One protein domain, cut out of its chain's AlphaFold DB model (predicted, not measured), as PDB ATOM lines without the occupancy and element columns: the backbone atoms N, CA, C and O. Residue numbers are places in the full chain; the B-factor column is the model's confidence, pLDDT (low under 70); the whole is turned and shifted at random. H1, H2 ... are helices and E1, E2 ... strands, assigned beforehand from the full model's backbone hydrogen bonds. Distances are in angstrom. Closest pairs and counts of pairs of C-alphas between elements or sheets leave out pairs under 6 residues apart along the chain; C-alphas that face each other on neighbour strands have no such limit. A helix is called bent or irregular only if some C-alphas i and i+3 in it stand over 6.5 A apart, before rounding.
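This is residues 28 to 196 of the 233 residues of an uncharacterized protein of Variovorax sp. HW608 (UniProt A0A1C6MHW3). Look for one long, strongly twisted sheet, curled like part of a barrel and folded back on itself: E3 E4 E5 E8 make one leaf, E2 E6 E7 the facing leaf, and E1 the hinge. H4 packs along E4 and E5, H2 slants over E6, H3 grazes the sheet, H5 sits beside the strands, and H1 lies off the sheet. The 169 printed residues hold five helices and eight strands, in the order E1 H1 E2 E3 E4 E5 H2 E6 E7 H3 H4 H5 E8, mixed in class. The mixed sheet runs E3 E4 E5 E8 E1 E2 E6 E7. The whole is compact, radius of gyration of the C-alphas 15.5 A, spanning 43 by 37 by 28 A.

Find C-alpha 28 at (114.443, 94.886, 123.225), where E1, residues 28 to 31, begins. H1, 35 to 38, and E2, 50 to 55, follow. E3, 68 to 76, 24.4 A long, bends by 59 degrees at residue 73; E4, 81 to 89, spans 25.3 A, and E5 is 92 to 98. Next come H2, 103 to 115, 18.6 A; E6, 117 to 124, 23.3 A; E7, 129 to 135; H3, 140 to 147; H4, 152 to 168, 23.0 A; and H5, 172 to 175. E8, 188 to 195, 22.7 A, ends at C-alpha 195, (112.007, 97.752, 127.628).

Start with the meander E3 E4 E5, each strand the antiparallel neighbour of the one before: N 71 and O 86 are 2.8 A apart, N 85 and O 96 3.0 A. E8 is parallel to E5, N 95 to O 190 2.8 A, and to E1, N 28 to O 193 2.8 A. E2 is antiparallel to E1, N 29 to O 52 2.8 A, and parallel to E6, N 53 to O 121 2.8 A. The hairpin E6 and E7 has N 120 and O 132 at 3.0 A. H2's height over the sheet is 8.5 A; its closest C-alphas to E6 are Trp 112 and Leu 118, 5.0 A. H4's height is 7.6 A, and it runs along E5 at 3 degrees on the local plane. H4 is irregular, only just: C-alphas 154 and 157 are 7.0 A apart. H5 stands at the sheet's level. Every O i to N i+4 pair is within hydrogen-bond range in H2, 11 of 13 in H4 and 1 of 4 in H3, which has 4 of 5 O i to N i+3 pairs; H1 and H5 are too short.

The C-alphas of Ser 65 and Thr 154, the farthest apart, are 44.2 A from each other. The printed part has no cut. The links H1 to E2, E2 to E3 and H5 to E8 are long. Look for pLDDT under 70 at residue 78 and residues 148 to 154.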
ATOM      1  N   GLY A  28     113.055  95.127 122.876       95.38
ATOM      2  CA  GLY A  28     114.443  94.886 123.225       95.38
ATOM      3  C   GLY A  28     114.667  95.115 124.714       95.38
ATOM      4  O   GLY A  28     113.766  95.540 125.436       95.38
ATOM      5  N   ARG A  29     115.866  94.812 125.197       96.94
ATOM      6  CA  ARG A  29     116.283  95.017 126.585       96.94
ATOM      7  C   ARG A  29     117.796  95.147 126.668       96.94
ATOM      8  O   ARG A  29     118.514  94.639 125.809       96.94
ATOM      9  N   PHE A  30     118.275  95.765 127.735       96.75
ATOM     10  CA  PHE A  30     119.685  95.677 128.088       96.75
ATOM     11  C   PHE A  30     119.969  94.326 128.746       96.75
ATOM     12  O   PHE A  30     119.231  93.890 129.631       96.75
ATOM     13  N   ILE A  31     121.026  93.656 128.300       94.56
ATOM     14  CA  ILE A  31     121.539  92.425 128.906       94.56
ATOM     15  C   ILE A  31     123.036  92.562 129.171       94.56
ATOM     16  O   ILE A  31     123.715  93.390 128.568       94.56
ATOM     17  N   GLN A  32     123.562  91.710 130.043       89.62
ATOM     18  CA  GLN A  32     124.990  91.410 130.046       89.62
ATOM     19  C   GLN A  32     125.292  90.402 128.936       89.62
ATOM     20  O   GLN A  32     124.411  89.645 128.521       89.62
ATOM     21  N   PHE A  33     126.531  90.388 128.452       83.19
ATOM     22  CA  PHE A  33     126.923  89.436 127.420       83.19
ATOM     23  C   PHE A  33     126.641  87.986 127.846       83.19
ATOM     24  O   PHE A  33     126.950  87.611 128.982       83.19
ATOM     25  N   PRO A  34     126.130  87.138 126.935       72.69
ATOM     26  CA  PRO A  34     126.077  85.702 127.169       72.69
ATOM     27  C   PRO A  34     127.489  85.184 127.449       72.69
ATOM     28  O   PRO A  34     128.411  85.511 126.699       72.69
ATOM     29  N   LYS A  35     127.668  84.374 128.504       75.38
ATOM     30  CA  LYS A  35     128.987  83.864 128.940       75.38
ATOM     31  C   LYS A  35     129.806  83.277 127.785       75.38
ATOM     32  O   LYS A  35     131.017  83.473 127.718       75.38
ATOM     33  N   ASP A  36     129.122  82.650 126.841       73.00
ATOM     34  CA  ASP A  36     129.713  81.924 125.721       73.00
ATOM     35  C   ASP A  36     130.219  82.878 124.619       73.00
ATOM     36  O   ASP A  36     131.217  82.605 123.948       73.00
ATOM     37  N   ALA A  37     129.591  84.053 124.482       70.12
ATOM     38  CA  ALA A  37     129.959  85.098 123.522       70.12
ATOM     39  C   ALA A  37     131.070  86.036 124.038       70.12
ATOM     40  O   ALA A  37     131.789  86.647 123.243       70.12
ATOM     41  N   ILE A  38     131.255  86.124 125.362       72.62
ATOM     42  CA  ILE A  38     132.231  87.008 126.033       72.62
ATOM     43  C   ILE A  38     133.673  86.743 125.582       72.62
ATOM     44  O   ILE A  38     134.473  87.677 125.462       72.62
ATOM     45  N   SER A  39     134.018  85.478 125.334       74.00
ATOM     46  CA  SER A  39     135.395  85.050 125.053       74.00
ATOM     47  C   SER A  39     135.986  85.698 123.795       74.00
ATOM     48  O   SER A  39     137.177  86.010 123.773       74.00
ATOM     49  N   LYS A  40     135.149  85.976 122.788       76.38
ATOM     50  CA  LYS A  40     135.558  86.540 121.491       76.38
ATOM     51  C   LYS A  40     135.683  88.064 121.493       76.38
ATOM     52  O   LYS A  40     136.176  88.638 120.527       76.38
ATOM     53  N   LEU A  41     135.244  88.730 122.560       78.81
ATOM     54  CA  LEU A  41     135.228  90.186 122.632       78.81
ATOM     55  C   LEU A  41     136.451  90.739 123.363       78.81
ATOM     56  O   LEU A  41     136.920  90.120 124.329       78.81
ATOM     57  N   PRO A  42     136.922  91.941 122.980       85.19
ATOM     58  CA  PRO A  42     137.890  92.694 123.766       85.19
ATOM     59  C   PRO A  42     137.426  92.838 125.215       85.19
ATOM     60  O   PRO A  42     136.262  93.148 125.467       85.19
ATOM     61  N   ALA A  43     138.346  92.676 126.170       86.12
ATOM     62  CA  ALA A  43     138.040  92.700 127.603       86.12
ATOM     63  C   ALA A  43     137.225  93.931 128.036       86.12
ATOM     64  O   ALA A  43     136.290  93.799 128.823       86.12
ATOM     65  N   ARG A  44     137.525  95.103 127.458       85.62
ATOM     66  CA  ARG A  44     136.812  96.360 127.729       85.62
ATOM     67  C   ARG A  44     135.325  96.331 127.366       85.62
ATOM     68  O   ARG A  44     134.547  97.023 128.005       85.62
ATOM     69  N   LEU A  45     134.926  95.537 126.368       88.00
ATOM     70  CA  LEU A  45     133.528  95.459 125.940       88.00
ATOM     71  C   LEU A  45     132.717  94.503 126.812       88.00
ATOM     72  O   LEU A  45     131.527  94.704 126.960       88.00
ATOM     73  N   ARG A  46     133.345  93.507 127.445       88.50
ATOM     74  CA  ARG A  46     132.659  92.409 128.159       88.50
ATOM     75  C   ARG A  46     131.776  92.851 129.329       88.50
ATOM     76  O   ARG A  46     130.915  92.085 129.739       88.50
ATOM     77  N   LYS A  47     132.031  94.041 129.881       90.31
ATOM     78  CA  LYS A  47     131.278  94.625 131.002       90.31
ATOM     79  C   LYS A  47     130.192  95.604 130.553       90.31
ATOM     80  O   LYS A  47     129.463  96.124 131.392       90.31
ATOM     81  N   LEU A  48     130.132  95.913 129.257       94.12
ATOM     82  CA  LEU A  48     129.173  96.876 128.741       94.12
ATOM     83  C   LEU A  48     127.785  96.251 128.645       94.12
ATOM     84  O   LEU A  48     127.672  95.082 128.262       94.12
ATOM     85  N   PRO A  49     126.728  97.032 128.922       96.19
ATOM     86  CA  PRO A  49     125.382  96.595 128.609       96.19
ATOM     87  C   PRO A  49     125.262  96.388 127.097       96.19
ATOM     88  O   PRO A  49     125.727  97.201 126.297       96.19
ATOM     89  N   VAL A  50     124.631  95.291 126.703       96.12
ATOM     90  CA  VAL A  50     124.304  94.987 125.312       96.12
ATOM     91  C   VAL A  50     122.845  95.322 125.099       96.12
ATOM     92  O   VAL A  50     121.980  94.786 125.795       96.12
ATOM     93  N   LEU A  51     122.556  96.188 124.132       97.69
ATOM     94  CA  LEU A  51     121.178  96.445 123.742       97.69
ATOM     95  C   LEU A  51     120.712  95.336 122.801       97.69
ATOM     96  O   LEU A  51     121.072  95.296 121.625       97.69
ATOM     97  N   HIS A  52     119.941  94.412 123.359       96.75
ATOM     98  CA  HIS A  52     119.469  93.210 122.697       96.75
ATOM     99  C   HIS A  52     118.034  93.403 122.189       96.75
ATOM    100  O   HIS A  52     117.171  93.819 122.956       96.75
ATOM    101  N   GLY A  53     117.764  93.130 120.911       95.81
ATOM    102  CA  GLY A  53     116.421  93.156 120.319       95.81
ATOM    103  C   GLY A  53     116.048  91.832 119.666       95.81
ATOM    104  O   GLY A  53     116.920  91.159 119.121       95.81
ATOM    105  N   PHE A  54     114.755  91.509 119.698       93.25
ATOM    106  CA  PHE A  54     114.183  90.319 119.071       93.25
ATOM    107  C   PHE A  54     113.456  90.703 117.778       93.25
ATOM    108  O   PHE A  54     112.612  91.604 117.791       93.25
ATOM    109  N   PHE A  55     113.773  90.028 116.675       92.50
ATOM    110  CA  PHE A  55     113.281  90.360 115.334       92.50
ATOM    111  C   PHE A  55     112.814  89.113 114.569       92.50
ATOM    112  O   PHE A  55     113.244  87.992 114.843       92.50
ATOM    113  N   ASN A  56     111.936  89.297 113.582       90.25
ATOM    114  CA  ASN A  56     111.494  88.204 112.716       90.25
ATOM    115  C   ASN A  56     112.534  87.940 111.612       90.25
ATOM    116  O   ASN A  56     112.889  88.858 110.873       90.25
ATOM    117  N   HIS A  57     112.993  86.693 111.487       87.00
ATOM    118  CA  HIS A  57     113.941  86.270 110.449       87.00
ATOM    119  C   HIS A  57     113.347  86.258 109.028       87.00
ATOM    120  O   HIS A  57     114.062  86.512 108.066       87.00
ATOM    121  N   GLU A  58     112.044  86.000 108.878       84.38
ATOM    122  CA  GLU A  58     111.402  85.762 107.570       84.38
ATOM    123  C   GLU A  58     111.433  86.991 106.662       84.38
ATOM    124  O   GLU A  58     111.312  86.897 105.442       84.38
ATOM    125  N   LEU A  59     111.582  88.163 107.272       75.88
ATOM    126  CA  LEU A  59     111.586  89.439 106.580       75.88
ATOM    127  C   LEU A  59     112.991  89.886 106.191       75.88
ATOM    128  O   LEU A  59     113.111  90.897 105.517       75.88
ATOM    129  N   HIS A  60     114.055  89.204 106.618       75.19
ATOM    130  CA  HIS A  60     115.397  89.762 106.502       75.19
ATOM    131  C   HIS A  60     116.451  88.716 106.139       75.19
ATOM    132  O   HIS A  60     116.785  87.843 106.933       75.19
ATOM    133  N   ASP A  61     117.086  88.904 104.981       73.88
ATOM    134  CA  ASP A  61     118.372  88.274 104.678       73.88
ATOM    135  C   ASP A  61     119.502  89.058 105.368       73.88
ATOM    136  O   ASP A  61     119.814  90.203 105.013       73.88
ATOM    137  N   PHE A  62     120.106  88.446 106.387       73.38
ATOM    138  CA  PHE A  62     121.250  88.990 107.115       73.38
ATOM    139  C   PHE A  62     122.574  88.345 106.707       73.38
ATOM    140  O   PHE A  62     123.463  88.150 107.537       73.38
ATOM    141  N   ASN A  63     122.745  88.081 105.412       84.19
ATOM    142  CA  ASN A  63     124.009  87.624 104.859       84.19
ATOM    143  C   ASN A  63     125.200  88.466 105.385       84.19
ATOM    144  O   ASN A  63     125.288  89.673 105.115       84.19
ATOM    145  N   PRO A  64     126.149  87.854 106.123       83.94
ATOM    146  CA  PRO A  64     127.230  88.573 106.789       83.94
ATOM    147  C   PRO A  64     128.212  89.242 105.816       83.94
ATOM    148  O   PRO A  64     128.949  90.136 106.236       83.94
ATOM    149  N   SER A  65     128.202  88.853 104.536       89.62
ATOM    150  CA  SER A  65     129.001  89.485 103.476       89.62
ATOM    151  C   SER A  65     128.464  90.849 103.029       89.62
ATOM    152  O   SER A  65     129.191  91.621 102.406       89.62
ATOM    153  N   LEU A  66     127.210  91.178 103.360       92.12
ATOM    154  CA  LEU A  66     126.629  92.472 103.025       92.12
ATOM    155  C   LEU A  66     127.249  93.590 103.880       92.12
ATOM    156  O   LEU A  66     127.463  93.387 105.083       92.12
ATOM    157  N   PRO A  67     127.466  94.792 103.304       93.69
ATOM    158  CA  PRO A  67     127.906  95.963 104.054       93.69
ATOM    159  C   PRO A  67     126.999  96.231 105.254       93.69
ATOM    160  O   PRO A  67     125.778  96.128 105.136       93.69
ATOM    161  N   ALA A  68     127.588  96.600 106.389       94.38
ATOM    162  CA  ALA A  68     126.854  96.881 107.614       94.38
ATOM    163  C   ALA A  68     127.188  98.266 108.171       94.38
ATOM    164  O   ALA A  68     128.323  98.732 108.077       94.38
ATOM    165  N   TYR A  69     126.198  98.899 108.789       96.00
ATOM    166  CA  TYR A  69     126.328 100.174 109.475       96.00
ATOM    167  C   TYR A  69     125.552 100.135 110.787       96.00
ATOM    168  O   TYR A  69     124.419  99.671 110.835       96.00
ATOM    169  N   VAL A  70     126.153 100.640 111.858       96.44
ATOM    170  CA  VAL A  70     125.509 100.741 113.173       96.44
ATOM    171  C   VAL A  70     125.336 102.210 113.492       96.44
ATOM    172  O   VAL A  70     126.331 102.898 113.626       96.44
ATOM    173  N   GLY A  71     124.123 102.722 113.615       94.50
ATOM    174  CA  GLY A  71     123.860 104.129 113.905       94.50
ATOM    175  C   GLY A  71     123.221 104.339 115.271       94.50
ATOM    176  O   GLY A  71     122.624 103.432 115.846       94.50
ATOM    177  N   TYR A  72     123.291 105.571 115.755       95.19
ATOM    178  CA  TYR A  72     122.416 106.056 116.812       95.19
ATOM    179  C   TYR A  72     121.975 107.485 116.485       95.19
ATOM    180  O   TYR A  72     122.564 108.153 115.631       95.19
ATOM    181  N   GLY A  73     120.901 107.940 117.113       92.88
ATOM    182  CA  GLY A  73     120.335 109.255 116.858       92.88
ATOM    183  C   GLY A  73     119.041 109.480 117.622       92.88
ATOM    184  O   GLY A  73     118.762 108.807 118.614       92.88
ATOM    185  N   GLN A  74     118.254 110.426 117.133       90.88
ATOM    186  CA  GLN A  74     116.946 110.753 117.677       90.88
ATOM    187  C   GLN A  74     115.935 110.924 116.543       90.88
ATOM    188  O   GLN A  74     116.282 111.417 115.469       90.88
ATOM    189  N   THR A  75     114.691 110.550 116.810       88.62
ATOM    190  CA  THR A  75     113.526 110.807 115.959       88.62
ATOM    191  C   THR A  75     112.351 111.252 116.828       88.62
ATOM    192  O   THR A  75     112.473 111.293 118.054       88.62
ATOM    193  N   GLY A  76     111.221 111.581 116.212       82.31
ATOM    194  CA  GLY A  76     109.986 111.928 116.904       82.31
ATOM    195  C   GLY A  76     109.394 113.262 116.464       82.31
ATOM    196  O   GLY A  76     109.814 113.855 115.470       82.31
ATOM    197  N   THR A  77     108.387 113.708 117.205       71.94
ATOM    198  CA  THR A  77     107.692 114.985 116.996       71.94
ATOM    199  C   THR A  77     108.168 116.022 118.015       71.94
ATOM    200  O   THR A  77     108.954 115.707 118.908       71.94
ATOM    201  N   SER A  78     107.672 117.261 117.922       68.44
ATOM    202  CA  SER A  78     107.918 118.303 118.936       68.44
ATOM    203  C   SER A  78     107.560 117.855 120.356       68.44
ATOM    204  O   SER A  78     108.157 118.325 121.323       68.44
ATOM    205  N   ASP A  79     106.603 116.934 120.472       74.12
ATOM    206  CA  ASP A  79     105.974 116.581 121.741       74.12
ATOM    207  C   ASP A  79     106.518 115.273 122.327       74.12
ATOM    208  O   ASP A  79     106.363 115.028 123.528       74.12
ATOM    209  N   THR A  80     107.180 114.456 121.498       85.56
ATOM    210  CA  THR A  80     107.731 113.154 121.880       85.56
ATOM    211  C   THR A  80     109.043 112.898 121.148       85.56
ATOM    212  O   THR A  80     109.050 112.572 119.963       85.56
ATOM    213  N   ASN A  81     110.155 112.977 121.881       89.38
ATOM    214  CA  ASN A  81     111.461 112.531 121.404       89.38
ATOM    215  C   ASN A  81     111.623 111.020 121.622       89.38
ATOM    216  O   ASN A  81     111.201 110.478 122.643       89.38
ATOM    217  N   ILE A  82     112.291 110.357 120.684       92.88
ATOM    218  CA  ILE A  82     112.635 108.936 120.723       92.88
ATOM    219  C   ILE A  82     114.128 108.813 120.433       92.88
ATOM    220  O   ILE A  82     114.607 109.301 119.409       92.88
ATOM    221  N   LEU A  83     114.869 108.140 121.312       95.25
ATOM    222  CA  LEU A  83     116.241 107.738 121.013       95.25
ATOM    223  C   LEU A  83     116.207 106.523 120.094       95.25
ATOM    224  O   LEU A  83     115.468 105.570 120.332       95.25
ATOM    225  N   THR A  84     117.015 106.548 119.043       96.19
ATOM    226  CA  THR A  84     117.084 105.455 118.071       96.19
ATOM    227  C   THR A  84     118.480 104.873 118.054       96.19
ATOM    228  O   THR A  84     119.441 105.616 117.853       96.19
ATOM    229  N   PHE A  85     118.585 103.556 118.156       97.62
ATOM    230  CA  PHE A  85     119.771 102.802 117.754       97.62
ATOM    231  C   PHE A  85     119.398 101.981 116.537       97.62
ATOM    232  O   PHE A  85     118.260 101.520 116.437       97.62
ATOM    233  N   ARG A  86     120.317 101.829 115.592       96.56
ATOM    234  CA  ARG A  86     120.013 101.172 114.327       96.56
ATOM    235  C   ARG A  86     121.153 100.313 113.824       96.56
ATOM    236  O   ARG A  86     122.318 100.648 114.016       96.56
ATOM    237  N   LEU A  87     120.803  99.216 113.172       96.62
ATOM    238  CA  LEU A  87     121.725  98.339 112.463       96.62
ATOM    239  C   LEU A  87     121.200  98.167 111.042       96.62
ATOM    240  O   LEU A  87     120.175  97.519 110.836       96.62
ATOM    241  N   GLN A  88     121.915  98.730 110.074       96.31
ATOM    242  CA  GLN A  88     121.709  98.446 108.664       96.31
ATOM    243  C   GLN A  88     122.645  97.326 108.225       96.31
ATOM    244  O   GLN A  88     123.839  97.371 108.518       96.31
ATOM    245  N   ARG A  89     122.129  96.356 107.475       94.88
ATOM    246  CA  ARG A  89     122.931  95.389 106.724       94.88
ATOM    247  C   ARG A  89     122.350  95.249 105.321       94.88
ATOM    248  O   ARG A  89     121.215  94.819 105.153       94.88
ATOM    249  N   GLY A  90     123.110  95.666 104.314       94.69
ATOM    250  CA  GLY A  90     122.617  95.772 102.946       94.69
ATOM    251  C   GLY A  90     121.384  96.691 102.848       94.69
ATOM    252  O   GLY A  90     121.426  97.816 103.358       94.69
ATOM    253  N   PRO A  91     120.273  96.236 102.237       95.06
ATOM    254  CA  PRO A  91     119.031  97.004 102.143       95.06
ATOM    255  C   PRO A  91     118.128  96.869 103.383       95.06
ATOM    256  O   PRO A  91     116.988  97.333 103.364       95.06
ATOM    257  N   ASN A  92     118.599  96.213 104.444       94.88
ATOM    258  CA  ASN A  92     117.788  95.852 105.597       94.88
ATOM    259  C   ASN A  92     118.169  96.672 106.828       94.88
ATOM    260  O   ASN A  92     119.353  96.843 107.107       94.88
ATOM    261  N   MET A  93     117.177  97.152 107.578       96.00
ATOM    262  CA  MET A  93     117.377  98.003 108.753       96.00
ATOM    263  C   MET A  93     116.640  97.453 109.978       96.00
ATOM    264  O   MET A  93     115.474  97.062 109.890       96.00
ATOM    265  N   LEU A  94     117.320  97.465 111.121       96.50
ATOM    266  CA  LEU A  94     116.758  97.194 112.441       96.50
ATOM    267  C   LEU A  94     116.837  98.445 113.304       96.50
ATOM    268  O   LEU A  94     117.857  99.132 113.285       96.50
ATOM    269  N   TYR A  95     115.794  98.695 114.088       97.56
ATOM    270  CA  TYR A  95     115.718  99.794 115.044       97.56
ATOM    271  C   TYR A  95     115.461  99.297 116.462       97.56
ATOM    272  O   TYR A  95     114.612  98.440 116.695       97.56
ATOM    273  N   TRP A  96     116.121  99.945 117.415       97.94
ATOM    274  CA  TRP A  96     115.755  99.947 118.822       97.94
ATOM    275  C   TRP A  96     115.288 101.354 119.178       97.94
ATOM    276  O   TRP A  96     116.060 102.313 119.077       97.94
ATOM    277  N   LEU A  97     114.023 101.476 119.569       96.94
ATOM    278  CA  LEU A  97     113.394 102.733 119.958       96.94
ATOM    279  C   LEU A  97     113.387 102.825 121.481       96.94
ATOM    280  O   LEU A  97     112.695 102.059 122.152       96.94
ATOM    281  N   ALA A  98     114.188 103.730 122.028       96.12
ATOM    282  CA  ALA A  98     114.374 103.906 123.459       96.12
ATOM    283  C   ALA A  98     113.730 105.202 123.949       96.12
ATOM    284  O   ALA A  98     113.777 106.244 123.287       96.12
ATOM    285  N   ASN A  99     113.142 105.127 125.138       94.00
ATOM    286  CA  ASN A  99     112.552 106.276 125.796       94.00
ATOM    287  C   ASN A  99     113.678 107.180 126.319       94.00
ATOM    288  O   ASN A  99     114.425 106.750 127.199       94.00
ATOM    289  N   PRO A 100     113.819 108.429 125.836       92.81
ATOM    290  CA  PRO A 100     114.807 109.349 126.390       92.81
ATOM    291  C   PRO A 100     114.519 109.669 127.851       92.81
ATOM    292  O   PRO A 100     115.407 110.146 128.540       92.81
ATOM    293  N   ALA A 101     113.303 109.420 128.345       90.81
ATOM    294  CA  ALA A 101     112.960 109.655 129.732       90.81
ATOM    295  C   ALA A 101     113.479 108.597 130.720       90.81
ATOM    296  O   ALA A 101     113.323 108.743 131.930       90.81
ATOM    297  N   ASP A 102     114.054 107.518 130.203       92.19
ATOM    298  CA  ASP A 102     114.358 106.321 130.966       92.19
ATOM    299  C   ASP A 102     115.771 106.371 131.573       92.19
ATOM    300  O   ASP A 102     116.755 106.448 130.827       92.19
ATOM    301  N   PRO A 103     115.917 106.306 132.909       92.06
ATOM    302  CA  PRO A 103     117.229 106.369 133.546       92.06
ATOM    303  C   PRO A 103     118.126 105.177 133.185       92.06
ATOM    304  O   PRO A 103     119.334 105.365 133.064       92.06
ATOM    305  N   CYS A 104     117.570 103.987 132.930       94.12
ATOM    306  CA  CYS A 104     118.362 102.820 132.531       94.12
ATOM    307  C   CYS A 104     118.968 102.999 131.130       94.12
ATOM    308  O   CYS A 104     120.056 102.496 130.850       94.12
ATOM    309  N   VAL A 105     118.287 103.735 130.244       95.44
ATOM    310  CA  VAL A 105     118.834 104.086 128.923       95.44
ATOM    311  C   VAL A 105     120.027 105.028 129.078       95.44
ATOM    312  O   VAL A 105     121.049 104.825 128.425       95.44
ATOM    313  N   TRP A 106     119.934 106.026 129.961       95.44
ATOM    314  CA  TRP A 106     121.042 106.952 130.219       95.44
ATOM    315  C   TRP A 106     122.237 106.292 130.893       95.44
ATOM    316  O   TRP A 106     123.366 106.565 130.500       95.44
ATOM    317  N   GLU A 107     122.002 105.393 131.844       95.56
ATOM    318  CA  GLU A 107     123.064 104.599 132.462       95.56
ATOM    319  C   GLU A 107     123.842 103.794 131.408       95.56
ATOM    320  O   GLU A 107     125.073 103.817 131.381       95.56
ATOM    321  N   ALA A 108     123.139 103.149 130.470       96.81
ATOM    322  CA  ALA A 108     123.785 102.428 129.379       96.81
ATOM    323  C   ALA A 108     124.576 103.352 128.436       96.81
ATOM    324  O   ALA A 108     125.697 103.016 128.048       96.81
ATOM    325  N   LEU A 109     124.023 104.522 128.094       96.62
ATOM    326  CA  LEU A 109     124.707 105.528 127.274       96.62
ATOM    327  C   LEU A 109     125.988 106.039 127.943       96.62
ATOM    328  O   LEU A 109     127.006 106.170 127.266       96.62
ATOM    329  N   ASP A 110     125.961 106.288 129.252       96.44
ATOM    330  CA  ASP A 110     127.130 106.740 130.010       96.44
ATOM    331  C   ASP A 110     128.236 105.673 130.014       96.44
ATOM    332  O   ASP A 110     129.403 105.981 129.765       96.44
ATOM    333  N   LEU A 111     127.872 104.400 130.214       96.31
ATOM    334  CA  LEU A 111     128.816 103.280 130.158       96.31
ATOM    335  C   LEU A 111     129.422 103.101 128.759       96.31
ATOM    336  O   LEU A 111     130.630 102.886 128.626       96.31
ATOM    337  N   TRP A 112     128.609 103.218 127.708       97.06
ATOM    338  CA  TRP A 112     129.101 103.173 126.332       97.06
ATOM    339  C   TRP A 112     130.019 104.348 126.005       97.06
ATOM    340  O   TRP A 112     131.047 104.148 125.356       97.06
ATOM    341  N   ALA A 113     129.687 105.559 126.463       96.31
ATOM    342  CA  ALA A 113     130.513 106.749 126.262       96.31
ATOM    343  C   ALA A 113     131.867 106.599 126.960       96.31
ATOM    344  O   ALA A 113     132.904 106.814 126.337       96.31
ATOM    345  N   ALA A 114     131.870 106.140 128.216       95.56
ATOM    346  CA  ALA A 114     133.091 105.905 128.983       95.56
ATOM    347  C   ALA A 114     134.016 104.865 128.325       95.56
ATOM    348  O   ALA A 114     135.238 104.997 128.372       95.56
ATOM    349  N   ALA A 115     133.453 103.839 127.677       95.31
ATOM    350  CA  ALA A 115     134.230 102.839 126.947       95.31
ATOM    351  C   ALA A 115     134.550 103.219 125.490       95.31
ATOM    352  O   ALA A 115     135.303 102.496 124.818       95.31
ATOM    353  N   GLY A 116     133.976 104.318 124.994       95.81
ATOM    354  CA  GLY A 116     134.065 104.754 123.603       95.81
ATOM    355  C   GLY A 116     133.402 103.789 122.617       95.81
ATOM    356  O   GLY A 116     133.813 103.730 121.456       95.81
ATOM    357  N   ALA A 117     132.451 102.964 123.064       95.75
ATOM    358  CA  ALA A 117     131.836 101.925 122.245       95.75
ATOM    359  C   ALA A 117     130.409 101.590 122.689       95.75
ATOM    360  O   ALA A 117     130.168 101.325 123.864       95.75
ATOM    361  N   LEU A 118     129.490 101.513 121.724       95.75
ATOM    362  CA  LEU A 118     128.144 100.970 121.913       95.75
ATOM    363  C   LEU A 118     128.094  99.525 121.421       95.75
ATOM    364  O   LEU A 118     128.823  99.163 120.490       95.75
ATOM    365  N   VAL A 119     127.210  98.714 122.005       95.62
ATOM    366  CA  VAL A 119     127.044  97.305 121.628       95.62
ATOM    367  C   VAL A 119     125.573  96.975 121.397       95.62
ATOM    368  O   VAL A 119     124.746  97.139 122.294       95.62
ATOM    369  N   LEU A 120     125.270  96.454 120.205       96.06
ATOM    370  CA  LEU A 120     123.939  95.981 119.827       96.06
ATOM    371  C   LEU A 120     123.962  94.477 119.565       96.06
ATOM    372  O   LEU A 120     124.912  93.954 118.974       96.06
ATOM    373  N   MET A 121     122.881  93.806 119.947       94.88
ATOM    374  CA  MET A 121     122.615  92.419 119.592       94.88
ATOM    375  C   MET A 121     121.222  92.300 118.980       94.88
ATOM    376  O   MET A 121     120.245  92.761 119.563       94.88
ATOM    377  N   ALA A 122     121.127  91.673 117.816       94.25
ATOM    378  CA  ALA A 122     119.864  91.266 117.218       94.25
ATOM    379  C   ALA A 122     119.760  89.745 117.310       94.25
ATOM    380  O   ALA A 122     120.669  89.064 116.846       94.25
ATOM    381  N   GLU A 123     118.688  89.235 117.905       93.06
ATOM    382  CA  GLU A 123     118.315  87.821 117.875       93.06
ATOM    383  C   GLU A 123     117.101  87.654 116.970       93.06
ATOM    384  O   GLU A 123     116.155  88.450 117.004       93.06
ATOM    385  N   PHE A 124     117.150  86.624 116.140       91.19
ATOM    386  CA  PHE A 124     116.119  86.312 115.170       91.19
ATOM    387  C   PHE A 124     115.331  85.081 115.596       91.19
ATOM    388  O   PHE A 124     115.835  84.196 116.283       91.19
ATOM    389  N   SER A 125     114.085  84.990 115.144       89.75
ATOM    390  CA  SER A 125     113.184  83.869 115.450       89.75
ATOM    391  C   SER A 125     113.704  82.482 115.030       89.75
ATOM    392  O   SER A 125     113.202  81.482 115.529       89.75
ATOM    393  N   ASN A 126     114.689  82.401 114.130       88.31
ATOM    394  CA  ASN A 126     115.363  81.153 113.746       88.31
ATOM    395  C   ASN A 126     116.545  80.782 114.674       88.31
ATOM    396  O   ASN A 126     117.229  79.794 114.422       88.31
ATOM    397  N   GLY A 127     116.803  81.567 115.727       87.19
ATOM    398  CA  GLY A 127     117.912  81.382 116.667       87.19
ATOM    399  C   GLY A 127     119.238  82.008 116.223       87.19
ATOM    400  O   GLY A 127     120.211  81.993 116.984       87.19
ATOM    401  N   GLU A 128     119.307  82.581 115.019       88.75
ATOM    402  CA  GLU A 128     120.484  83.333 114.594       88.75
ATOM    403  C   GLU A 128     120.606  84.632 115.387       88.75
ATOM    404  O   GLU A 128     119.619  85.244 115.797       88.75
ATOM    405  N   HIS A 129     121.843  85.077 115.586       89.94
ATOM    406  CA  HIS A 129     122.105  86.343 116.243       89.94
ATOM    407  C   HIS A 129     123.239  87.106 115.573       89.94
ATOM    408  O   HIS A 129     124.223  86.539 115.098       89.94
ATOM    409  N   ILE A 130     123.118  88.428 115.591       90.69
ATOM    410  CA  ILE A 130     124.168  89.353 115.189       90.69
ATOM    411  C   ILE A 130     124.575  90.134 116.415       90.69
ATOM    412  O   ILE A 130     123.759  90.821 117.019       90.69
ATOM    413  N   LEU A 131     125.861  90.077 116.727       91.44
ATOM    414  CA  LEU A 131     126.475  90.926 117.725       91.44
ATOM    415  C   LEU A 131     127.400  91.921 117.030       91.44
ATOM    416  O   LEU A 131     128.252  91.532 116.231       91.44
ATOM    417  N   THR A 132     127.240  93.205 117.332       91.75
ATOM    418  CA  THR A 132     128.048  94.257 116.721       91.75
ATOM    419  C   THR A 132     128.379  95.365 117.708       91.75
ATOM    420  O   THR A 132     127.661  95.602 118.680       91.75
ATOM    421  N   SER A 133     129.487  96.050 117.445       92.81
ATOM    422  CA  SER A 133     129.912  97.213 118.214       92.81
ATOM    423  C   SER A 133     130.398  98.309 117.281       92.81
ATOM    424  O   SER A 133     130.940  98.026 116.211       92.81
ATOM    425  N   ARG A 134     130.227  99.559 117.700       94.06
ATOM    426  CA  ARG A 134     130.746 100.731 116.992       94.06
ATOM    427  C   ARG A 134     131.317 101.716 117.995       94.06
ATOM    428  O   ARG A 134     130.821 101.794 119.118       94.06
ATOM    429  N   SER A 135     132.315 102.485 117.563       94.62
ATOM    430  CA  SER A 135     132.753 103.678 118.281       94.62
ATOM    431  C   SER A 135     131.554 104.540 118.655       94.62
ATOM    432  O   SER A 135     130.678 104.801 117.825       94.62
ATOM    433  N   PHE A 136     131.518 104.954 119.909       95.62
ATOM    434  CA  PHE A 136     130.413 105.712 120.459       95.62
ATOM    435  C   PHE A 136     130.944 106.874 121.278       95.62
ATOM    436  O   PHE A 136     131.900 106.733 122.034       95.62
ATOM    437  N   GLU A 137     130.287 108.008 121.113       95.00
ATOM    438  CA  GLU A 137     130.533 109.233 121.849       95.00
ATOM    439  C   GLU A 137     129.172 109.865 122.109       95.00
ATOM    440  O   GLU A 137     128.299 109.842 121.238       95.00
ATOM    441  N   LEU A 138     128.967 110.413 123.301       92.19
ATOM    442  CA  LEU A 138     127.717 111.083 123.612       92.19
ATOM    443  C   LEU A 138     127.759 112.518 123.078       92.19
ATOM    444  O   LEU A 138     128.355 113.401 123.687       92.19
ATOM    445  N   ILE A 139     127.124 112.755 121.931       91.62
ATOM    446  CA  ILE A 139     127.114 114.084 121.310       91.62
ATOM    447  C   ILE A 139     126.247 115.085 122.102       91.62
ATOM    448  O   ILE A 139     125.204 114.692 122.642       91.62
ATOM    449  N   PRO A 140     126.579 116.395 122.091       89.75
ATOM    450  CA  PRO A 140     125.854 117.418 122.853       89.75
ATOM    451  C   PRO A 140     124.345 117.448 122.589       89.75
ATOM    452  O   PRO A 140     123.549 117.623 123.507       89.75
ATOM    453  N   ARG A 141     123.932 117.219 121.335       87.56
ATOM    454  CA  ARG A 141     122.513 117.173 120.954       87.56
ATOM    455  C   ARG A 141     121.758 116.048 121.665       87.56
ATOM    456  O   ARG A 141     120.651 116.271 122.138       87.56
ATOM    457  N   THR A 142     122.351 114.858 121.744       89.25
ATOM    458  CA  THR A 142     121.767 113.737 122.484       89.25
ATOM    459  C   THR A 142     121.762 114.062 123.970       89.25
ATOM    460  O   THR A 142     120.730 113.918 124.606       89.25
ATOM    461  N   GLN A 143     122.865 114.584 124.509       88.56
ATOM    462  CA  GLN A 143     122.967 114.947 125.923       88.56
ATOM    463  C   GLN A 143     121.916 115.981 126.361       88.56
ATOM    464  O   GLN A 143     121.384 115.863 127.462       88.56
ATOM    465  N   ALA A 144     121.551 116.937 125.499       86.94
ATOM    466  CA  ALA A 144     120.503 117.921 125.782       86.94
ATOM    467  C   ALA A 144     119.140 117.272 126.091       86.94
ATOM    468  O   ALA A 144     118.400 117.766 126.944       86.94
ATOM    469  N   LEU A 145     118.843 116.108 125.493       85.31
ATOM    470  CA  LEU A 145     117.619 115.358 125.790       85.31
ATOM    471  C   LEU A 145     117.554 114.916 127.255       85.31
ATOM    472  O   LEU A 145     116.460 114.792 127.795       85.31
ATOM    473  N   ARG A 146     118.698 114.702 127.917       85.31
ATOM    474  CA  ARG A 146     118.767 114.287 129.326       85.31
ATOM    475  C   ARG A 146     118.202 115.353 130.264       85.31
ATOM    476  O   ARG A 146     117.550 115.026 131.252       85.31
ATOM    477  N   SER A 147     118.439 116.623 129.950       70.12
ATOM    478  CA  SER A 147     117.973 117.773 130.735       70.12
ATOM    479  C   SER A 147     116.475 118.026 130.543       70.12
ATOM    480  O   SER A 147     115.761 118.313 131.507       70.12
ATOM    481  N   ASP A 148     115.976 117.812 129.322       64.94
ATOM    482  CA  ASP A 148     114.553 117.939 128.980       64.94
ATOM    483  C   ASP A 148     113.671 116.864 129.640       64.94
ATOM    484  O   ASP A 148     112.441 116.956 129.626       64.94
ATOM    485  N   VAL A 149     114.291 115.831 130.210       60.56
ATOM    486  CA  VAL A 149     113.690 114.567 130.658       60.56
ATOM    487  C   VAL A 149     113.302 114.533 132.136       60.56
ATOM    488  O   VAL A 149     112.619 113.606 132.566       60.56
ATOM    489  N   SER A 150     113.585 115.587 132.903       53.91
ATOM    490  CA  SER A 150     113.196 115.737 134.322       53.91
ATOM    491  C   SER A 150     111.678 115.610 134.620       53.91
ATOM    492  O   SER A 150     111.261 115.711 135.768       53.91
ATOM    493  N   ARG A 151     110.838 115.322 133.611       57.41
ATOM    494  CA  ARG A 151     109.397 115.011 133.696       57.41
ATOM    495  C   ARG A 151     109.034 113.585 133.238       57.41
ATOM    496  O   ARG A 151     107.958 113.375 132.672       57.41
ATOM    497  N   ALA A 152     109.923 112.613 133.444       54.56
ATOM    498  CA  ALA A 152     109.831 111.261 132.888       54.56
ATOM    499  C   ALA A 152     108.484 110.540 133.090       54.56
ATOM    500  O   ALA A 152     107.947 109.968 132.140       54.56
ATOM    501  N   SER A 153     107.882 110.649 134.278       56.00
ATOM    502  CA  SER A 153     106.601 110.002 134.612       56.00
ATOM    503  C   SER A 153     105.429 110.451 133.729       56.00
ATOM    504  O   SER A 153     104.514 109.672 133.482       56.00
ATOM    505  N   THR A 154     105.470 111.676 133.195       61.16
ATOM    506  CA  THR A 154     104.415 112.206 132.309       61.16
ATOM    507  C   THR A 154     104.618 111.860 130.834       61.16
ATOM    508  O   THR A 154     103.696 112.013 130.036       61.16
ATOM    509  N   ARG A 155     105.816 111.401 130.446       73.44
ATOM    510  CA  ARG A 155     106.203 111.241 129.033       73.44
ATOM    511  C   ARG A 155     106.263 109.792 128.560       73.44
ATOM    512  O   ARG A 155     106.094 109.562 127.367       73.44
ATOM    513  N   THR A 156     106.423 108.818 129.460       85.94
ATOM    514  CA  THR A 156     106.430 107.391 129.089       85.94
ATOM    515  C   THR A 156     105.156 106.938 128.354       85.94
ATOM    516  O   THR A 156     105.298 106.228 127.359       85.94
ATOM    517  N   PRO A 157     103.927 107.351 128.738       88.25
ATOM    518  CA  PRO A 157     102.726 107.003 127.971       88.25
ATOM    519  C   PRO A 157     102.772 107.513 126.525       88.25
ATOM    520  O   PRO A 157     102.587 106.732 125.599       88.25
ATOM    521  N   ARG A 158     103.149 108.783 126.318       87.94
ATOM    522  CA  ARG A 158     103.285 109.375 124.975       87.94
ATOM    523  C   ARG A 158     104.377 108.715 124.143       87.94
ATOM    524  O   ARG A 158     104.210 108.522 122.944       87.94
ATOM    525  N   PHE A 159     105.495 108.357 124.772       91.31
ATOM    526  CA  PHE A 159     106.534 107.562 124.124       91.31
ATOM    527  C   PHE A 159     105.976 106.215 123.647       91.31
ATOM    528  O   PHE A 159     106.185 105.847 122.494       91.31
ATOM    529  N   ARG A 160     105.237 105.498 124.504       91.12
ATOM    530  CA  ARG A 160     104.637 104.202 124.157       91.12
ATOM    531  C   ARG A 160     103.636 104.333 123.012       91.12
ATOM    532  O   ARG A 160     103.683 103.521 122.098       91.12
ATOM    533  N   GLU A 161     102.783 105.353 123.040       89.75
ATOM    534  CA  GLU A 161     101.846 105.663 121.952       89.75
ATOM    535  C   GLU A 161     102.586 105.936 120.638       89.75
ATOM    536  O   GLU A 161     102.268 105.329 119.621       89.75
ATOM    537  N   ALA A 162     103.626 106.775 120.665       90.62
ATOM    538  CA  ALA A 162     104.418 107.085 119.478       90.62
ATOM    539  C   ALA A 162     105.149 105.853 118.922       90.62
ATOM    540  O   ALA A 162     105.199 105.649 117.713       90.62
ATOM    541  N   VAL A 163     105.703 105.001 119.787       92.25
ATOM    542  CA  VAL A 163     106.361 103.758 119.362       92.25
ATOM    543  C   VAL A 163     105.355 102.743 118.824       92.25
ATOM    544  O   VAL A 163     105.643 102.085 117.823       92.25
ATOM    545  N   PHE A 164     104.183 102.627 119.453       90.94
ATOM    546  CA  PHE A 164     103.095 101.796 118.949       90.94
ATOM    547  C   PHE A 164     102.643 102.266 117.568       90.94
ATOM    548  O   PHE A 164     102.501 101.438 116.678       90.94
ATOM    549  N   ASP A 165     102.488 103.573 117.363       88.44
ATOM    550  CA  ASP A 165     102.154 104.121 116.050       88.44
ATOM    551  C   ASP A 165     103.253 103.807 115.026       88.44
ATOM    552  O   ASP A 165     102.981 103.204 113.995       88.44
ATOM    553  N   ILE A 166     104.520 104.096 115.333       90.38
ATOM    554  CA  ILE A 166     105.645 103.877 114.409       90.38
ATOM    555  C   ILE A 166     105.800 102.399 114.022       90.38
ATOM    556  O   ILE A 166     105.969 102.082 112.842       90.38
ATOM    557  N   ILE A 167     105.791 101.491 115.001       90.69
ATOM    558  CA  ILE A 167     106.047 100.065 114.766       90.69
ATOM    559  C   ILE A 167     104.761  99.339 114.367       90.69
ATOM    560  O   ILE A 167     104.747  98.635 113.361       90.69
ATOM    561  N   GLY A 168     103.690  99.512 115.140       85.12
ATOM    562  CA  GLY A 168     102.435  98.775 114.989       85.12
ATOM    563  C   GLY A 168     101.707  99.064 113.678       85.12
ATOM    564  O   GLY A 168     101.067  98.165 113.140       85.12
ATOM    565  N   THR A 169     101.850 100.270 113.118       83.81
ATOM    566  CA  THR A 169     101.272 100.613 111.802       83.81
ATOM    567  C   THR A 169     102.224 100.356 110.628       83.81
ATOM    568  O   THR A 169     101.835 100.496 109.471       83.81
ATOM    569  N   GLY A 170     103.489 100.004 110.891       84.44
ATOM    570  CA  GLY A 170     104.527  99.886 109.860       84.44
ATOM    571  C   GLY A 170     105.092 101.227 109.362       84.44
ATOM    572  O   GLY A 170     105.913 101.245 108.438       84.44
ATOM    573  N   ASN A 171     104.720 102.352 109.986       87.75
ATOM    574  CA  ASN A 171     105.219 103.690 109.648       87.75
ATOM    575  C   ASN A 171     106.743 103.837 109.768       87.75
ATOM    576  O   ASN A 171     107.326 104.695 109.105       87.75
ATOM    577  N   ILE A 172     107.412 102.962 110.526       90.19
ATOM    578  CA  ILE A 172     108.873 102.946 110.655       90.19
ATOM    579  C   ILE A 172     109.601 102.920 109.305       90.19
ATOM    580  O   ILE A 172     110.654 103.537 109.160       90.19
ATOM    581  N   ARG A 173     109.024 102.272 108.284       90.00
ATOM    582  CA  ARG A 173     109.610 102.225 106.938       90.00
ATOM    583  C   ARG A 173     109.658 103.599 106.266       90.00
ATOM    584  O   ARG A 173     110.592 103.863 105.520       90.00
ATOM    585  N   HIS A 174     108.674 104.456 106.528       87.88
ATOM    586  CA  HIS A 174     108.556 105.776 105.904       87.88
ATOM    587  C   HIS A 174     109.523 106.799 106.505       87.88
ATOM    588  O   HIS A 174     109.941 107.727 105.820       87.88
ATOM    589  N   VAL A 175     109.891 106.618 107.774       87.56
ATOM    590  CA  VAL A 175     110.828 107.500 108.487       87.56
ATOM    591  C   VAL A 175     112.269 106.991 108.452       87.56
ATOM    592  O   VAL A 175     113.190 107.718 108.817       87.56
ATOM    593  N   ALA A 176     112.486 105.744 108.028       92.50
ATOM    594  CA  ALA A 176     113.813 105.156 107.953       92.50
ATOM    595  C   ALA A 176     114.588 105.681 106.738       92.50
ATOM    596  O   ALA A 176     114.162 105.544 105.593       92.50
ATOM    597  N   THR A 177     115.780 106.214 106.990       92.94
ATOM    598  CA  THR A 177     116.743 106.590 105.951       92.94
ATOM    599  C   THR A 177     117.858 105.559 105.865       92.94
ATOM    600  O   THR A 177     118.220 104.940 106.865       92.94
ATOM    601  N   THR A 178     118.430 105.390 104.675       95.38
ATOM    602  CA  THR A 178     119.627 104.563 104.502       95.38
ATOM    603  C   THR A 178     120.866 105.283 105.031       95.38
ATOM    604  O   THR A 178     121.070 106.467 104.771       95.38
ATOM    605  N   ASP A 179     121.698 104.557 105.766       94.50
ATOM    606  CA  ASP A 179     123.041 104.964 106.169       94.50
ATOM    607  C   ASP A 179     124.120 104.432 105.205       94.50
ATOM    608  O   ASP A 179     125.285 104.820 105.305       94.50
ATOM    609  N   ILE A 180     123.763 103.534 104.276       95.44
ATOM    610  CA  ILE A 180     124.698 102.916 103.326       95.44
ATOM    611  C   ILE A 180     124.384 103.417 101.909       95.44
ATOM    612  O   ILE A 180     123.401 102.967 101.317       95.44
ATOM    613  N   PRO A 181     125.230 104.280 101.307       95.38
ATOM    614  CA  PRO A 181     124.968 104.869  99.989       95.38
ATOM    615  C   PRO A 181     124.733 103.852  98.863       95.38
ATOM    616  O   PRO A 181     123.940 104.108  97.961       95.38
ATOM    617  N   ALA A 182     125.377 102.681  98.933       95.94
ATOM    618  CA  ALA A 182     125.188 101.595  97.967       95.94
ATOM    619  C   ALA A 182     123.762 101.001  97.974       95.94
ATOM    620  O   ALA A 182     123.367 100.352  97.009       95.94
ATOM    621  N   TYR A 183     122.983 101.241  99.034       94.12
ATOM    622  CA  TYR A 183     121.595 100.805  99.175       94.12
ATOM    623  C   TYR A 183     120.690 102.026  99.374       94.12
ATOM    624  O   TYR A 183     120.268 102.307 100.495       94.12
ATOM    625  N   PRO A 184     120.366 102.779  98.306       92.69
ATOM    626  CA  PRO A 184     119.585 104.013  98.414       92.69
ATOM    627  C   PRO A 184     118.129 103.779  98.851       92.69
ATOM    628  O   PRO A 184     117.440 104.723  99.234       92.69
ATOM    629  N   LYS A 185     117.643 102.533  98.784       94.12
ATOM    630  CA  LYS A 185     116.299 102.127  99.205       94.12
ATOM    631  C   LYS A 185     116.391 100.963 100.182       94.12
ATOM    632  O   LYS A 185     117.124 100.008  99.934       94.12
ATOM    633  N   LEU A 186     115.609 101.042 101.256       94.38
ATOM    634  CA  LEU A 186     115.462  99.959 102.222       94.38
ATOM    635  C   LEU A 186     114.361  98.992 101.761       94.38
ATOM    636  O   LEU A 186     113.241  99.411 101.443       94.38
ATOM    637  N   THR A 187     114.678  97.700 101.737       93.44
ATOM    638  CA  THR A 187     113.716  96.640 101.406       93.44
ATOM    639  C   THR A 187     112.899  96.285 102.639       93.44
ATOM    640  O   THR A 187     111.669  96.310 102.584       93.44
ATOM    641  N   HIS A 188     113.577  96.054 103.767       93.00
ATOM    642  CA  HIS A 188     112.945  95.631 105.007       93.00
ATOM    643  C   HIS A 188     113.397  96.487 106.190       93.00
ATOM    644  O   HIS A 188     114.586  96.743 106.386       93.00
ATOM    645  N   VAL A 189     112.429  96.930 106.992       94.75
ATOM    646  CA  VAL A 189     112.656  97.736 108.194       94.75
ATOM    647  C   VAL A 189     111.867  97.115 109.335       94.75
ATOM    648  O   VAL A 189     110.653  96.969 109.230       94.75
ATOM    649  N   GLN A 190     112.555  96.750 110.412       94.88
ATOM    650  CA  GLN A 190     111.934  96.289 111.651       94.88
ATOM    651  C   GLN A 190     112.357  97.187 112.808       94.88
ATOM    652  O   GLN A 190     113.452  97.750 112.809       94.88
ATOM    653  N   GLY A 191     111.487  97.312 113.802       95.25
ATOM    654  CA  GLY A 191     111.761  98.058 115.019       95.25
ATOM    655  C   GLY A 191     111.299  97.289 116.241       95.25
ATOM    656  O   GLY A 191     110.332  96.532 116.176       95.25
ATOM    657  N   CYS A 192     111.973  97.521 117.358       95.75
ATOM    658  CA  CYS A 192     111.530  97.081 118.667       95.75
ATOM    659  C   CYS A 192     111.586  98.234 119.675       95.75
ATOM    660  O   CYS A 192     112.372  99.175 119.534       95.75
ATOM    661  N   MET A 193     110.740  98.170 120.700       96.44
ATOM    662  CA  MET A 193     110.763  99.103 121.822       96.44
ATOM    663  C   MET A 193     111.750  98.627 122.887       96.44
ATOM    664  O   MET A 193     111.656  97.494 123.356       96.44
ATOM    665  N   VAL A 194     112.664  99.484 123.329       97.19
ATOM    666  CA  VAL A 194     113.556  99.155 124.446       97.19
ATOM    667  C   VAL A 194     112.754  99.139 125.739       97.19
ATOM    668  O   VAL A 194     112.184 100.150 126.141       97.19
ATOM    669  N   SER A 195     112.715  97.974 126.379       95.44
ATOM    670  CA  SER A 195     112.007  97.752 127.628       95.44
ATOM    671  C   SER A 195     112.960  97.751 128.815       95.44
ATOM    672  O   SER A 195     114.027  97.131 128.786       95.44
ATOM    673  N   THR A 196     112.533  98.429 129.875       94.56
ATOM    674  CA  THR A 196     113.222  98.542 131.165       94.56
ATOM    675  C   THR A 196     112.169  98.519 132.289       94.56
ATOM    676  O   THR A 196     110.968  98.541 131.994       94.56
TER     677      THR A 196